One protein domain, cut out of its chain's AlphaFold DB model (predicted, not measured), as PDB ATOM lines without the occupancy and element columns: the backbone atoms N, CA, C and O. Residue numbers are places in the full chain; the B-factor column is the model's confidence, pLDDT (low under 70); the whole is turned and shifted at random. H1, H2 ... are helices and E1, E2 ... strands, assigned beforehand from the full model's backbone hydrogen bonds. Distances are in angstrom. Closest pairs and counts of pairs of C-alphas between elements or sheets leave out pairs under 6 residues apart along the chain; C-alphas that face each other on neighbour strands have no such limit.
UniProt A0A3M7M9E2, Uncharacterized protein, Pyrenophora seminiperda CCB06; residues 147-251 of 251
ATOM      1  N   SER A 147     -67.676  50.509 -41.280       82.31
ATOM      2  CA  SER A 147     -66.463  49.992 -40.641       82.31
ATOM      3  C   SER A 147     -65.196  50.316 -41.431       82.31
ATOM      4  O   SER A 147     -65.168  50.203 -42.665       82.31
ATOM      5  N   ASN A 148     -64.128  50.617 -40.690       83.56
ATOM      6  CA  ASN A 148     -62.777  50.763 -41.211       83.56
ATOM      7  C   ASN A 148     -62.139  49.379 -41.417       83.56
ATOM      8  O   ASN A 148     -61.913  48.636 -40.459       83.56
ATOM      9  N   MET A 149     -61.853  49.025 -42.673       81.31
ATOM     10  CA  MET A 149     -61.333  47.702 -43.036       81.31
ATOM     11  C   MET A 149     -59.827  47.528 -42.809       81.31
ATOM     12  O   MET A 149     -59.347  46.393 -42.776       81.31
ATOM     13  N   ASP A 150     -59.099  48.627 -42.607       81.62
ATOM     14  CA  ASP A 150     -57.646  48.616 -42.422       81.62
ATOM     15  C   ASP A 150     -57.251  48.319 -40.967       81.62
ATOM     16  O   ASP A 150     -56.117  47.924 -40.679       81.62
ATOM     17  N   MET A 151     -58.197  48.455 -40.033       82.19
ATOM     18  CA  MET A 151     -57.987  48.178 -38.614       82.19
ATOM     19  C   MET A 151     -58.429  46.764 -38.218       82.19
ATOM     20  O   MET A 151     -59.431  46.219 -38.685       82.19
ATOM     21  N   LYS A 152     -57.688  46.157 -37.281       80.31
ATOM     22  CA  LYS A 152     -58.007  44.827 -36.747       80.31
ATOM     23  C   LYS A 152     -59.364  44.845 -36.034       80.31
ATOM     24  O   LYS A 152     -59.550  45.601 -35.087       80.31
ATOM     25  N   GLY A 153     -60.258  43.940 -36.434       74.31
ATOM     26  CA  GLY A 153     -61.601  43.814 -35.856       74.31
ATOM     27  C   GLY A 153     -62.651  44.716 -36.507       74.31
ATOM     28  O   GLY A 153     -63.760  44.781 -35.995       74.31
ATOM     29  N   TYR A 154     -62.305  45.390 -37.610       84.06
ATOM     30  CA  TYR A 154     -63.215  46.185 -38.441       84.06
ATOM     31  C   TYR A 154     -64.126  47.139 -37.644       84.06
ATOM     32  O   TYR A 154     -65.351  47.121 -37.824       84.06
ATOM     33  N   PRO A 155     -63.563  47.955 -36.730       84.44
ATOM     34  CA  PRO A 155     -64.364  48.842 -35.906       84.44
ATOM     35  C   PRO A 155     -65.084  49.876 -36.773       84.44
ATOM     36  O   PRO A 155     -64.541  50.398 -37.748       84.44
ATOM     37  N   SER A 156     -66.316  50.180 -36.385       85.94
ATOM     38  CA  SER A 156     -67.030  51.360 -36.855       85.94
ATOM     39  C   SER A 156     -66.700  52.507 -35.904       85.94
ATOM     40  O   SER A 156     -67.026  52.450 -34.713       85.94
ATOM     41  N   GLU A 157     -65.971  53.504 -36.401       85.31
ATOM     42  CA  GLU A 157     -65.584  54.676 -35.617       85.31
ATOM     43  C   GLU A 157     -66.821  55.550 -35.353       85.31
ATOM     44  O   GLU A 157     -67.714  55.678 -36.192       85.31
ATOM     45  N   ASN A 158     -66.925  56.074 -34.131       85.62
ATOM     46  CA  ASN A 158     -68.065  56.861 -33.669       85.62
ATOM     47  C   ASN A 158     -67.557  58.067 -32.893       85.62
ATOM     48  O   ASN A 158     -66.763  57.901 -31.965       85.62
ATOM     49  N   ASP A 159     -68.081  59.247 -33.212       85.44
ATOM     50  CA  ASP A 159     -67.724  60.481 -32.512       85.44
ATOM     51  C   ASP A 159     -68.498  60.627 -31.199       85.44
ATOM     52  O   ASP A 159     -68.026  61.249 -30.244       85.44
ATOM     53  N   THR A 160     -69.697  60.037 -31.124       88.19
ATOM     54  CA  THR A 160     -70.571  60.139 -29.950       88.19
ATOM     55  C   THR A 160     -70.966  58.779 -29.382       88.19
ATOM     56  O   THR A 160     -71.127  57.779 -30.086       88.19
ATOM     57  N   PHE A 161     -71.192  58.749 -28.066       88.19
ATOM     58  CA  PHE A 161     -71.711  57.571 -27.366       88.19
ATOM     59  C   PHE A 161     -73.083  57.134 -27.903       88.19
ATOM     60  O   PHE A 161     -73.356  55.941 -28.019       88.19
ATOM     61  N   THR A 162     -73.922  58.099 -28.283       90.00
ATOM     62  CA  THR A 162     -75.251  57.869 -28.861       90.00
ATOM     63  C   THR A 162     -75.163  57.120 -30.192       90.00
ATOM     64  O   THR A 162     -75.921  56.174 -30.406       90.00
ATOM     65  N   GLN A 163     -74.196  57.466 -31.055       89.75
ATOM     66  CA  GLN A 163     -73.921  56.732 -32.297       89.75
ATOM     67  C   GLN A 163     -73.432  55.305 -32.025       89.75
ATOM     68  O   GLN A 163     -73.909  54.358 -32.650       89.75
ATOM     69  N   ALA A 164     -72.535  55.130 -31.050       90.12
ATOM     70  CA  ALA A 164     -72.032  53.809 -30.681       90.12
ATOM     71  C   ALA A 164     -73.155  52.892 -30.154       90.12
ATOM     72  O   ALA A 164     -73.248  51.729 -30.557       90.12
ATOM     73  N   ILE A 165     -74.054  53.412 -29.308       90.94
ATOM     74  CA  ILE A 165     -75.242  52.671 -28.859       90.94
ATOM     75  C   ILE A 165     -76.172  52.377 -30.027       90.94
ATOM     76  O   ILE A 165     -76.635  51.246 -30.148       90.94
ATOM     77  N   TRP A 166     -76.442  53.361 -30.885       90.56
ATOM     78  CA  TRP A 166     -77.316  53.189 -32.041       90.56
ATOM     79  C   TRP A 166     -76.860  52.020 -32.916       90.56
ATOM     80  O   TRP A 166     -77.613  51.068 -33.109       90.56
ATOM     81  N   LYS A 167     -75.591  52.015 -33.335       89.88
ATOM     82  CA  LYS A 167     -75.009  50.922 -34.128       89.88
ATOM     83  C   LYS A 167     -75.049  49.583 -33.389       89.88
ATOM     84  O   LYS A 167     -75.252  48.532 -33.992       89.88
ATOM     85  N   THR A 168     -74.939  49.613 -32.062       90.06
ATOM     86  CA  THR A 168     -75.093  48.410 -31.237       90.06
ATOM     87  C   THR A 168     -76.529  47.881 -31.246       90.06
ATOM     88  O   THR A 168     -76.744  46.670 -31.333       90.06
ATOM     89  N   ILE A 169     -77.533  48.759 -31.196       90.06
ATOM     90  CA  ILE A 169     -78.958  48.400 -31.296       90.06
ATOM     91  C   ILE A 169     -79.294  47.886 -32.700       90.06
ATOM     92  O   ILE A 169     -80.073  46.941 -32.821       90.06
ATOM     93  N   VAL A 170     -78.678  48.453 -33.739       88.62
ATOM     94  CA  VAL A 170     -78.815  48.003 -35.132       88.62
ATOM     95  C   VAL A 170     -78.436  46.526 -35.279       88.62
ATOM     96  O   VAL A 170     -79.214  45.743 -35.821       88.62
ATOM     97  N   VAL A 171     -77.288  46.125 -34.729       87.38
ATOM     98  CA  VAL A 171     -76.802  44.739 -34.831       87.38
ATOM     99  C   VAL A 171     -77.501  43.804 -33.842       87.38
ATOM    100  O   VAL A 171     -77.853  42.682 -34.197       87.38
ATOM    101  N   SER A 172     -77.716  44.238 -32.596       87.31
ATOM    102  CA  SER A 172     -78.329  43.384 -31.563       87.31
ATOM    103  C   SER A 172     -79.848  43.236 -31.705       87.31
ATOM    104  O   SER A 172     -80.423  42.305 -31.142       87.31
ATOM    105  N   LYS A 173     -80.516  44.168 -32.403       85.75
ATOM    106  CA  LYS A 173     -81.983  44.263 -32.564       85.75
ATOM    107  C   LYS A 173     -82.770  44.222 -31.246       85.75
ATOM    108  O   LYS A 173     -83.983  44.000 -31.221       85.75
ATOM    109  N   ASN A 174     -82.091  44.453 -30.125       85.06
ATOM    110  CA  ASN A 174     -82.643  44.380 -28.783       85.06
ATOM    111  C   ASN A 174     -82.114  45.546 -27.939       85.06
ATOM    112  O   ASN A 174     -80.984  45.989 -28.100       85.06
ATOM    113  N   ILE A 175     -82.948  46.027 -27.021       88.81
ATOM    114  CA  ILE A 175     -82.653  47.123 -26.089       88.81
ATOM    115  C   ILE A 175     -82.677  46.665 -24.623       88.81
ATOM    116  O   ILE A 175     -82.319  47.427 -23.732       88.81
ATOM    117  N   GLU A 176     -83.093  45.427 -24.330       85.62
ATOM    118  CA  GLU A 176     -83.206  44.934 -22.951       85.62
ATOM    119  C   GLU A 176     -81.867  44.928 -22.210       85.62
ATOM    120  O   GLU A 176     -81.819  45.207 -21.010       85.62
ATOM    121  N   TRP A 177     -80.772  44.647 -22.918       85.56
ATOM    122  CA  TRP A 177     -79.430  44.644 -22.342       85.56
ATOM    123  C   TRP A 177     -79.018  46.036 -21.836       85.56
ATOM    124  O   TRP A 177     -78.310  46.125 -20.834       85.56
ATOM    125  N   ILE A 178     -79.513  47.120 -22.449       87.38
ATOM    126  CA  ILE A 178     -79.259  48.508 -22.018       87.38
ATOM    127  C   ILE A 178     -79.896  48.754 -20.652       87.38
ATOM    128  O   ILE A 178     -79.248  49.294 -19.756       87.38
ATOM    129  N   ASN A 179     -81.135  48.290 -20.477       84.38
ATOM    130  CA  ASN A 179     -81.865  48.417 -19.216       84.38
ATOM    131  C   ASN A 179     -81.213  47.587 -18.103       84.38
ATOM    132  O   ASN A 179     -81.080  48.065 -16.982       84.38
ATOM    133  N   ARG A 180     -80.767  46.360 -18.410       84.38
ATOM    134  CA  ARG A 180     -80.107  45.477 -17.427       84.38
ATOM    135  C   ARG A 180     -78.720  45.975 -17.017       84.38
ATOM    136  O   ARG A 180     -78.329  45.789 -15.873       84.38
ATOM    137  N   SER A 181     -77.983  46.591 -17.940       81.88
ATOM    138  CA  SER A 181     -76.621  47.094 -17.702       81.88
ATOM    139  C   SER A 181     -76.562  48.546 -17.219       81.88
ATOM    140  O   SER A 181     -75.465  49.050 -16.979       81.88
ATOM    141  N   ALA A 182     -77.712  49.227 -17.105       81.75
ATOM    142  CA  ALA A 182     -77.802  50.665 -16.841       81.75
ATOM    143  C   ALA A 182     -76.877  51.485 -17.768       81.75
ATOM    144  O   ALA A 182     -76.180  52.408 -17.341       81.75
ATOM    145  N   ALA A 183     -76.822  51.110 -19.053       82.25
ATOM    146  CA  ALA A 183     -75.901  51.734 -19.999       82.25
ATOM    147  C   ALA A 183     -76.272  53.187 -20.337       82.25
ATOM    148  O   ALA A 183     -75.378  53.969 -20.663       82.25
ATOM    149  N   CYS A 184     -77.553  53.546 -20.213       85.75
ATOM    150  CA  CYS A 184     -78.082  54.893 -20.436       85.75
ATOM    151  C   CYS A 184     -78.828  55.406 -19.189       85.75
ATOM    152  O   CYS A 184     -79.330  54.591 -18.408       85.75
ATOM    153  N   PRO A 185     -78.955  56.736 -19.011       85.81
ATOM    154  CA  PRO A 185     -79.825  57.318 -17.995       85.81
ATOM    155  C   PRO A 185     -81.276  56.844 -18.145       85.81
ATOM    156  O   PRO A 185     -81.805  56.759 -19.252       85.81
ATOM    157  N   ASN A 186     -81.950  56.575 -17.026       84.62
ATOM    158  CA  ASN A 186     -83.355  56.165 -17.029       84.62
ATOM    159  C   ASN A 186     -84.297  57.383 -17.045       84.62
ATOM    160  O   ASN A 186     -85.077  57.583 -16.112       84.62
ATOM    161  N   THR A 187     -84.217  58.213 -18.088       88.75
ATOM    162  CA  THR A 187     -85.137  59.349 -18.288       88.75
ATOM    163  C   THR A 187     -86.235  59.011 -19.306       88.75
ATOM    164  O   THR A 187     -86.078  58.091 -20.119       88.75
ATOM    165  N   PRO A 188     -87.397  59.685 -19.250       89.06
ATOM    166  CA  PRO A 188     -88.397  59.684 -20.315       89.06
ATOM    167  C   PRO A 188     -87.827  59.860 -21.733       89.06
ATOM    168  O   PRO A 188     -88.132  59.013 -22.575       89.06
ATOM    169  N   ALA A 189     -86.964  60.858 -21.985       90.25
ATOM    170  CA  ALA A 189     -86.364  61.067 -23.310       90.25
ATOM    171  C   ALA A 189     -85.552  59.854 -23.772       90.25
ATOM    172  O   ALA A 189     -85.757  59.360 -24.879       90.25
ATOM    173  N   TRP A 190     -84.695  59.297 -22.910       90.19
ATOM    174  CA  TRP A 190     -83.914  58.103 -23.246       90.19
ATOM    175  C   TRP A 190     -84.798  56.883 -23.514       90.19
ATOM    176  O   TRP A 190     -84.542  56.119 -24.444       90.19
ATOM    177  N   ARG A 191     -85.879  56.698 -22.748       90.81
ATOM    178  CA  ARG A 191     -86.831  55.600 -22.981       90.81
ATOM    179  C   ARG A 191     -87.579  55.741 -24.301       90.81
ATOM    180  O   ARG A 191     -87.914  54.718 -24.895       90.81
ATOM    181  N   GLN A 192     -87.876  56.963 -24.732       91.50
ATOM    182  CA  GLN A 192     -88.490  57.218 -26.031       91.50
ATOM    183  C   GLN A 192     -87.481  57.008 -27.165       91.50
ATOM    184  O   GLN A 192     -87.757  56.227 -28.073       91.50
ATOM    185  N   TRP A 193     -86.278  57.570 -27.034       93.56
ATOM    186  CA  TRP A 193     -85.185  57.397 -27.990       93.56
ATOM    187  C   TRP A 193     -84.855  55.918 -28.234       93.56
ATOM    188  O   TRP A 193     -84.749  55.477 -29.373       93.56
ATOM    189  N   LEU A 194     -84.782  55.102 -27.174       91.81
ATOM    190  CA  LEU A 194     -84.533  53.661 -27.293       91.81
ATOM    191  C   LEU A 194     -85.649  52.913 -28.038       91.81
ATOM    192  O   LEU A 194     -85.377  51.901 -28.687       91.81
ATOM    193  N   ARG A 195     -86.905  53.371 -27.946       90.81
ATOM    194  CA  ARG A 195     -88.017  52.777 -28.706       90.81
ATOM    195  C   ARG A 195     -87.943  53.149 -30.178       90.81
ATOM    196  O   ARG A 195     -88.141  52.266 -31.006       90.81
ATOM    197  N   GLU A 196     -87.651  54.410 -30.481       89.94
ATOM    198  CA  GLU A 196     -87.463  54.896 -31.853       89.94
ATOM    199  C   GLU A 196     -86.288  54.172 -32.514       89.94
ATOM    200  O   GLU A 196     -86.459  53.561 -33.566       89.94
ATOM    201  N   ALA A 197     -85.150  54.080 -31.820       88.81
ATOM    202  CA  ALA A 197     -84.005  53.287 -32.252       88.81
ATOM    203  C   ALA A 197     -84.398  51.822 -32.518       88.81
ATOM    204  O   ALA A 197     -84.094  51.266 -33.569       88.81
ATOM    205  N   LYS A 198     -85.127  51.171 -31.603       89.25
ATOM    206  CA  LYS A 198     -85.567  49.782 -31.819       89.25
ATOM    207  C   LYS A 198     -86.491  49.632 -33.036       89.25
ATOM    208  O   LYS A 198     -86.436  48.606 -33.708       89.25
ATOM    209  N   ALA A 199     -87.355  50.611 -33.296       87.19
ATOM    210  CA  ALA A 199     -88.226  50.589 -34.465       87.19
ATOM    211  C   ALA A 199     -87.398  50.685 -35.755       87.19
ATOM    212  O   ALA A 199     -87.540  49.833 -36.627       87.19
ATOM    213  N   CYS A 200     -86.460  51.634 -35.821       84.38
ATOM    214  CA  CYS A 200     -85.574  51.815 -36.970       84.38
ATOM    215  C   CYS A 200     -84.618  50.628 -37.190       84.38
ATOM    216  O   CYS A 200     -84.282  50.315 -38.329       84.38
ATOM    217  N   SER A 201     -84.181  49.935 -36.132       83.12
ATOM    218  CA  SER A 201     -83.316  48.754 -36.272       83.12
ATOM    219  C   SER A 201     -84.051  47.498 -36.751       83.12
ATOM    220  O   SER A 201     -83.415  46.573 -37.264       83.12
ATOM    221  N   GLY A 202     -85.381  47.451 -36.613       73.25
ATOM    222  CA  GLY A 202     -86.210  46.340 -37.088       73.25
ATOM    223  C   GLY A 202     -86.118  46.129 -38.600       73.25
ATOM    224  O   GLY A 202     -86.090  44.982 -39.054       73.25
ATOM    225  N   ASP A 203     -85.970  47.219 -39.353       66.06
ATOM    226  CA  ASP A 203     -85.925  47.223 -40.818       66.06
ATOM    227  C   ASP A 203     -84.541  46.879 -41.395       66.06
ATOM    228  O   ASP A 203     -84.401  46.658 -42.599       66.06
ATOM    229  N   VAL A 204     -83.516  46.777 -40.542       65.44
ATOM    230  CA  VAL A 204     -82.129  46.563 -40.970       65.44
ATOM    231  C   VAL A 204     -81.913  45.153 -41.509       65.44
ATOM    232  O   VAL A 204     -82.154  44.149 -40.819       65.44
ATOM    233  N   ARG A 205     -81.381  45.087 -42.732       68.81
ATOM    234  CA  ARG A 205     -81.006  43.860 -43.439       68.81
ATOM    235  C   ARG A 205     -79.487  43.664 -43.440       68.81
ATOM    236  O   ARG A 205     -78.714  44.580 -43.165       68.81
ATOM    237  N   LEU A 206     -79.074  42.429 -43.711       67.44
ATOM    238  CA  LEU A 206     -77.701  42.148 -44.128       67.44
ATOM    239  C   LEU A 206     -77.475  42.870 -45.463       67.44
ATOM    240  O   LEU A 206     -78.354  42.818 -46.319       67.44
ATOM    241  N   SER A 207     -76.338  43.548 -45.602       64.19
ATOM    242  CA  SER A 207     -75.944  44.213 -46.846       64.19
ATOM    243  C   SER A 207     -75.819  43.183 -47.961       64.19
ATOM    244  O   SER A 207     -75.161  42.158 -47.772       64.19
ATOM    245  N   ASP A 208     -76.377  43.485 -49.132       58.88
ATOM    246  CA  ASP A 208     -76.172  42.680 -50.343       58.88
ATOM    247  C   ASP A 208     -74.713  42.766 -50.842       58.88
ATOM    248  O   ASP A 208     -74.254  41.924 -51.616       58.88
ATOM    249  N   TYR A 209     -73.957  43.768 -50.372       60.34
ATOM    250  CA  TYR A 209     -72.555  43.992 -50.714       60.34
ATOM    251  C   TYR A 209     -71.626  43.615 -49.556       60.34
ATOM    252  O   TYR A 209     -71.634  44.246 -48.494       60.34
ATOM    253  N   GLU A 210     -70.770  42.619 -49.790       67.94
ATOM    254  CA  GLU A 210     -69.656  42.283 -48.906       67.94
ATOM    255  C   GLU A 210     -68.493  43.255 -49.141       67.94
ATOM    256  O   GLU A 210     -67.876  43.264 -50.207       67.94
ATOM    257  N   LYS A 211     -68.131  44.055 -48.131       66.62
ATOM    258  CA  LYS A 211     -66.930  44.910 -48.208       66.62
ATOM    259  C   LYS A 211     -65.624  44.104 -48.287       66.62
ATOM    260  O   LYS A 211     -64.603  44.623 -48.733       66.62
ATOM    261  N   LYS A 212     -65.631  42.855 -47.810       69.31
ATOM    262  CA  LYS A 212     -64.504  41.919 -47.861       69.31
ATOM    263  C   LYS A 212     -65.052  40.496 -48.012       69.31
ATOM    264  O   LYS A 212     -65.992  40.170 -47.291       69.31
ATOM    265  N   PRO A 213     -64.468  39.653 -48.886       69.75
ATOM    266  CA  PRO A 213     -64.982  38.309 -49.129       69.75
ATOM    267  C   PRO A 213     -65.038  37.499 -47.830       69.75
ATOM    268  O   PRO A 213     -64.019  37.343 -47.149       69.75
ATOM    269  N   GLY A 214     -66.229  37.002 -47.492       71.31
ATOM    270  CA  GLY A 214     -66.472  36.165 -46.314       71.31
ATOM    271  C   GLY A 214     -66.657  36.919 -44.991       71.31
ATOM    272  O   GLY A 214     -66.655  36.282 -43.938       71.31
ATOM    273  N   VAL A 215     -66.806  38.250 -45.011       77.94
ATOM    274  CA  VAL A 215     -67.148  39.059 -43.826       77.94
ATOM    275  C   VAL A 215     -68.575  39.578 -43.975       77.94
ATOM    276  O   VAL A 215     -68.868  40.376 -44.868       77.94
ATOM    277  N   ARG A 216     -69.469  39.157 -43.072       79.31
ATOM    278  CA  ARG A 216     -70.865  39.616 -43.088       79.31
ATOM    279  C   ARG A 216     -70.915  41.110 -42.800       79.31
ATOM    280  O   ARG A 216     -70.366  41.568 -41.799       79.31
ATOM    281  N   THR A 217     -71.570  41.853 -43.686       83.62
ATOM    282  CA  THR A 217     -71.684  43.309 -43.589       83.62
ATOM    283  C   THR A 217     -73.116  43.694 -43.218       83.62
ATOM    284  O   THR A 217     -74.068  43.257 -43.859       83.62
ATOM    285  N   TRP A 218     -73.275  44.516 -42.183       83.38
ATOM    286  CA  TRP A 218     -74.564  45.054 -41.741       83.38
ATOM    287  C   TRP A 218     -74.769  46.476 -42.272       83.38
ATOM    288  O   TRP A 218     -73.898  47.337 -42.104       83.38
ATOM    289  N   GLU A 219     -75.918  46.743 -42.891       84.06
ATOM    290  CA  GLU A 219     -76.277  48.103 -43.304       84.06
ATOM    291  C   GLU A 219     -76.670  48.938 -42.085       84.06
ATOM    292  O   GLU A 219     -77.406  48.486 -41.210       84.06
ATOM    293  N   VAL A 220     -76.153  50.163 -42.009       82.31
ATOM    294  CA  VAL A 220     -76.540  51.123 -40.975       82.31
ATOM    295  C   VAL A 220     -77.579  52.049 -41.603       82.31
ATOM    296  O   VAL A 220     -77.267  52.662 -42.620       82.31
ATOM    297  N   PRO A 221     -78.800  52.158 -41.050       82.69
ATOM    298  CA  PRO A 221     -79.794  53.088 -41.572       82.69
ATOM    299  C   PRO A 221     -79.339  54.538 -41.465       82.69
ATOM    300  O   PRO A 221     -78.721  54.921 -40.465       82.69
ATOM    301  N   ASP A 222     -79.774  55.349 -42.428       82.06
ATOM    302  CA  ASP A 222     -79.687  56.809 -42.391       82.06
ATOM    303  C   ASP A 222     -80.685  57.376 -41.365       82.06
ATOM    304  O   ASP A 222     -81.722  57.952 -41.691       82.06
ATOM    305  N   TRP A 223     -80.386  57.172 -40.087       84.50
ATOM    306  CA  TRP A 223     -81.065  57.807 -38.963       84.50
ATOM    307  C   TRP A 223     -80.012  58.509 -38.118       84.50
ATOM    308  O   TRP A 223     -79.042  57.869 -37.720       84.50
ATOM    309  N   ASP A 224     -80.184  59.808 -37.853       87.62
ATOM    310  CA  ASP A 224     -79.259  60.566 -37.008       87.62
ATOM    311  C   ASP A 224     -79.621  60.374 -35.522       87.62
ATOM    312  O   ASP A 224     -80.567  60.996 -35.018       87.62
ATOM    313  N   PRO A 225     -78.860  59.543 -34.785       88.25
ATOM    314  CA  PRO A 225     -79.176  59.233 -33.400       88.25
ATOM    315  C   PRO A 225     -78.976  60.438 -32.476       88.25
ATOM    316  O   PRO A 225     -79.650  60.542 -31.449       88.25
ATOM    317  N   GLN A 226     -78.049  61.340 -32.816       90.19
ATOM    318  CA  GLN A 226     -77.674  62.457 -31.961       90.19
ATOM    319  C   GLN A 226     -78.703  63.582 -32.064       90.19
ATOM    320  O   GLN A 226     -79.136  64.099 -31.034       90.19
ATOM    321  N   ALA A 227     -79.136  63.923 -33.280       90.50
ATOM    322  CA  ALA A 227     -80.194  64.911 -33.479       90.50
ATOM    323  C   ALA A 227     -81.516  64.473 -32.826       90.50
ATOM    324  O   ALA A 227     -82.154  65.275 -32.141       90.50
ATOM    325  N   ALA A 228     -81.885  63.192 -32.963       90.56
ATOM    326  CA  ALA A 228     -83.086  62.639 -32.336       90.56
ATOM    327  C   ALA A 228     -83.049  62.759 -30.803       90.56
ATOM    328  O   ALA A 228     -84.019  63.195 -30.182       90.56
ATOM    329  N   LEU A 229     -81.910  62.437 -30.178       91.00
ATOM    330  CA  LEU A 229     -81.763  62.560 -28.728       91.00
ATOM    331  C   LEU A 229     -81.835  64.023 -28.265       91.00
ATOM    332  O   LEU A 229     -82.493  64.312 -27.268       91.00
ATOM    333  N   ILE A 230     -81.188  64.945 -28.985       92.31
ATOM    334  CA  ILE A 230     -81.219  66.379 -28.656       92.31
ATOM    335  C   ILE A 230     -82.652  66.916 -28.706       92.31
ATOM    336  O   ILE A 230     -83.062  67.642 -27.800       92.31
ATOM    337  N   ALA A 231     -83.433  66.540 -29.723       92.12
ATOM    338  CA  ALA A 231     -84.830  66.954 -29.838       92.12
ATOM    339  C   ALA A 231     -85.663  66.501 -28.626       92.12
ATOM    340  O   ALA A 231     -86.371  67.312 -28.028       92.12
ATOM    341  N   LEU A 232     -85.518  65.236 -28.216       91.81
ATOM    342  CA  LEU A 232     -86.244  64.668 -27.077       91.81
ATOM    343  C   LEU A 232     -85.813  65.275 -25.735       91.81
ATOM    344  O   LEU A 232     -86.656  65.529 -24.878       91.81
ATOM    345  N   LEU A 233     -84.517  65.542 -25.553       91.56
ATOM    346  CA  LEU A 233     -84.008  66.200 -24.346       91.56
ATOM    347  C   LEU A 233     -84.504  67.645 -24.235       91.56
ATOM    348  O   LEU A 233     -84.885  68.071 -23.148       91.56
ATOM    349  N   ASN A 234     -84.551  68.382 -25.347       91.50
ATOM    350  CA  ASN A 234     -85.101  69.738 -25.368       91.50
ATOM    351  C   ASN A 234     -86.604  69.739 -25.054       91.50
ATOM    352  O   ASN A 234     -87.088  70.615 -24.340       91.50
ATOM    353  N   GLU A 235     -87.353  68.759 -25.564       90.69
ATOM    354  CA  GLU A 235     -88.774  68.610 -25.244       90.69
ATOM    355  C   GLU A 235     -88.997  68.298 -23.756       90.69
ATOM    356  O   GLU A 235     -89.902  68.860 -23.138       90.69
ATOM    357  N   GLU A 236     -88.171  67.429 -23.170       89.31
ATOM    358  CA  GLU A 236     -88.225  67.097 -21.744       89.31
ATOM    359  C   GLU A 236     -87.870  68.311 -20.870       89.31
ATOM    360  O   GLU A 236     -88.637  68.652 -19.972       89.31
ATOM    361  N   ALA A 237     -86.798  69.039 -21.201       88.69
ATOM    362  CA  ALA A 237     -86.407  70.261 -20.497       88.69
ATOM    363  C   ALA A 237     -87.518  71.326 -20.525       88.69
ATOM    364  O   ALA A 237     -87.863  71.894 -19.492       88.69
ATOM    365  N   ASN A 238     -88.157  71.535 -21.682       88.56
ATOM    366  CA  ASN A 238     -89.281  72.467 -21.806       88.56
ATOM    367  C   ASN A 238     -90.496  72.050 -20.957       88.56
ATOM    368  O   ASN A 238     -91.221  72.904 -20.443       88.56
ATOM    369  N   LYS A 239     -90.750  70.741 -20.817       86.50
ATOM    370  CA  LYS A 239     -91.831  70.225 -19.964       86.50
ATOM    371  C   LYS A 239     -91.526  70.454 -18.489       86.50
ATOM    372  O   LYS A 239     -92.429  70.869 -17.765       86.50
ATOM    373  N   ASP A 240     -90.290  70.230 -18.062       85.75
ATOM    374  CA  ASP A 240     -89.863  70.463 -16.680       85.75
ATOM    375  C   ASP A 240     -89.872  71.959 -16.322       85.75
ATOM    376  O   ASP A 240     -90.351  72.339 -15.249       85.75
ATOM    377  N   ASP A 241     -89.470  72.831 -17.251       84.19
ATOM    378  CA  ASP A 241     -89.581  74.287 -17.109       84.19
ATOM    379  C   ASP A 241     -91.039  74.744 -16.987       84.19
ATOM    380  O   ASP A 241     -91.370  75.617 -16.183       84.19
ATOM    381  N   LYS A 242     -91.949  74.141 -17.755       81.50
ATOM    382  CA  LYS A 242     -93.379  74.444 -17.649       81.50
ATOM    383  C   LYS A 242     -93.949  73.992 -16.300       81.50
ATOM    384  O   LYS A 242     -94.657  74.753 -15.649       81.50
ATOM    385  N   LYS A 243     -93.588  72.786 -15.858       80.06
ATOM    386  CA  LYS A 243     -94.045  72.202 -14.591       80.06
ATOM    387  C   LYS A 243     -93.536  72.971 -13.373       80.06
ATOM    388  O   LYS A 243     -94.264  73.129 -12.399       80.06
ATOM    389  N   SER A 244     -92.292  73.446 -13.425       74.56
ATOM    390  CA  SER A 244     -91.716  74.268 -12.360       74.56
ATOM    391  C   SER A 244     -92.381  75.643 -12.276       74.56
ATOM    392  O   SER A 244     -92.620  76.115 -11.172       74.56
ATOM    393  N   ARG A 245     -92.753  76.256 -13.408       72.44
ATOM    394  CA  ARG A 245     -93.524  77.513 -13.426       72.44
ATOM    395  C   ARG A 245     -94.942  77.345 -12.878       72.44
ATOM    396  O   ARG A 245     -95.346  78.144 -12.045       72.44
ATOM    397  N   GLU A 246     -95.656  76.296 -13.281       72.69
ATOM    398  CA  GLU A 246     -97.012  76.004 -12.781       72.69
ATOM    399  C   GLU A 246     -97.009  75.662 -11.276       72.69
ATOM    400  O   GLU A 246     -97.869  76.125 -10.537       72.69
ATOM    401  N   GLY A 247     -95.995  74.941 -10.783       59.31
ATOM    402  CA  GLY A 247     -95.857  74.630  -9.353       59.31
ATOM    403  C   GLY A 247     -95.461  75.815  -8.459       59.31
ATOM    404  O   GLY A 247     -95.571  75.709  -7.241       59.31
ATOM    405  N   ILE A 248     -94.998  76.930  -9.035       57.78
ATOM    406  CA  ILE A 248     -94.729  78.183  -8.307       57.78
ATOM    407  C   ILE A 248     -95.999  79.045  -8.203       57.78
ATOM    408  O   ILE A 248     -96.120  79.819  -7.261       57.78
ATOM    409  N   GLU A 249     -96.957  78.905  -9.126       52.16
ATOM    410  CA  GLU A 249     -98.231  79.643  -9.085       52.16
ATOM    411  C   GLU A 249     -99.263  79.039  -8.110       52.16
ATOM    412  O   GLU A 249    -100.224  79.715  -7.748       52.16
ATOM    413  N   GLU A 250     -99.067  77.798  -7.647       48.88
ATOM    414  CA  GLU A 250     -99.959  77.107  -6.696       48.88
ATOM    415  C   GLU A 250     -99.574  77.269  -5.202       48.88
ATOM    416  O   GLU A 250    -100.169  76.600  -4.352       48.88
ATOM    417  N   VAL A 251     -98.615  78.146  -4.853       44.19
ATOM    418  CA  VAL A 251     -98.165  78.402  -3.458       44.19
ATOM    419  C   VAL A 251     -98.469  79.823  -2.993       44.19
ATOM    420  O   VAL A 251     -98.101  80.778  -3.709       44.19
TER     421      VAL A 251
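AT A GLANCE: This is residues 147 to 251 of the 251 residues of an uncharacterized protein of Pyrenophora seminiperda CCB06 (UniProt A0A3M7M9E2). A long helix, H4, makes one end of a rod-like model: its first part packs on the crossed helices H1 and H3, and residues 238 to 251 stick out free. At the other end a long loop, residues 203 to 215, folds back into the short strand E1, and H2 sits off the other helices. The printed part has 105 residues, with elements in the order H1, H2, H3, E1, H4; it is mostly helix. It is loose, with a radius of gyration of the C-alphas of 18.0 A and spans of 69 by 24 by 23 A.

IN THESE COORDINATES: Find C-alpha 225 at (-79.176, 59.233, -33.400); from there H4, residues 225 to 249, runs 37.0 A to C-alpha 249 at (-98.231, 79.643, -9.085). H3 is residues 188 to 202, 21.5 A long. H1 is residues 161 to 172, 16.2 A long, and begins at (-71.711, 57.571, -27.366). Look for H2 at residues 176 to 181 and E1 at residues 216 to 218.

HOW THE PARTS SIT: With residues 225 to 236 alone, H4 touches H3 at a shallow tilt of 27 degrees, opposite ways; the closest C-alphas, Ala 189 and Leu 232, are 5.2 A apart. H1 touches H4 at a steep tilt of 62 degrees, closest at the C-alphas of Gln 163 and Pro 225, 5.9 A. H1 touches H3 at a steep tilt of 42 degrees, closest at the C-alphas of Val 170 and Ser 201, 4.7 A. H2 touches no helix, and E1 pairs with no named strand. In H1, H2, H3 and H4 every O i to N i+4 pair is within hydrogen-bond range.

THE WHOLE: The C-alphas farthest apart, Pro 213 and Val 251, are 69.2 A apart. The printed part has no cut, and the link from H3 to E1 is long. The pLDDT is under 70 at residues 203 to 213 and 247 to 251.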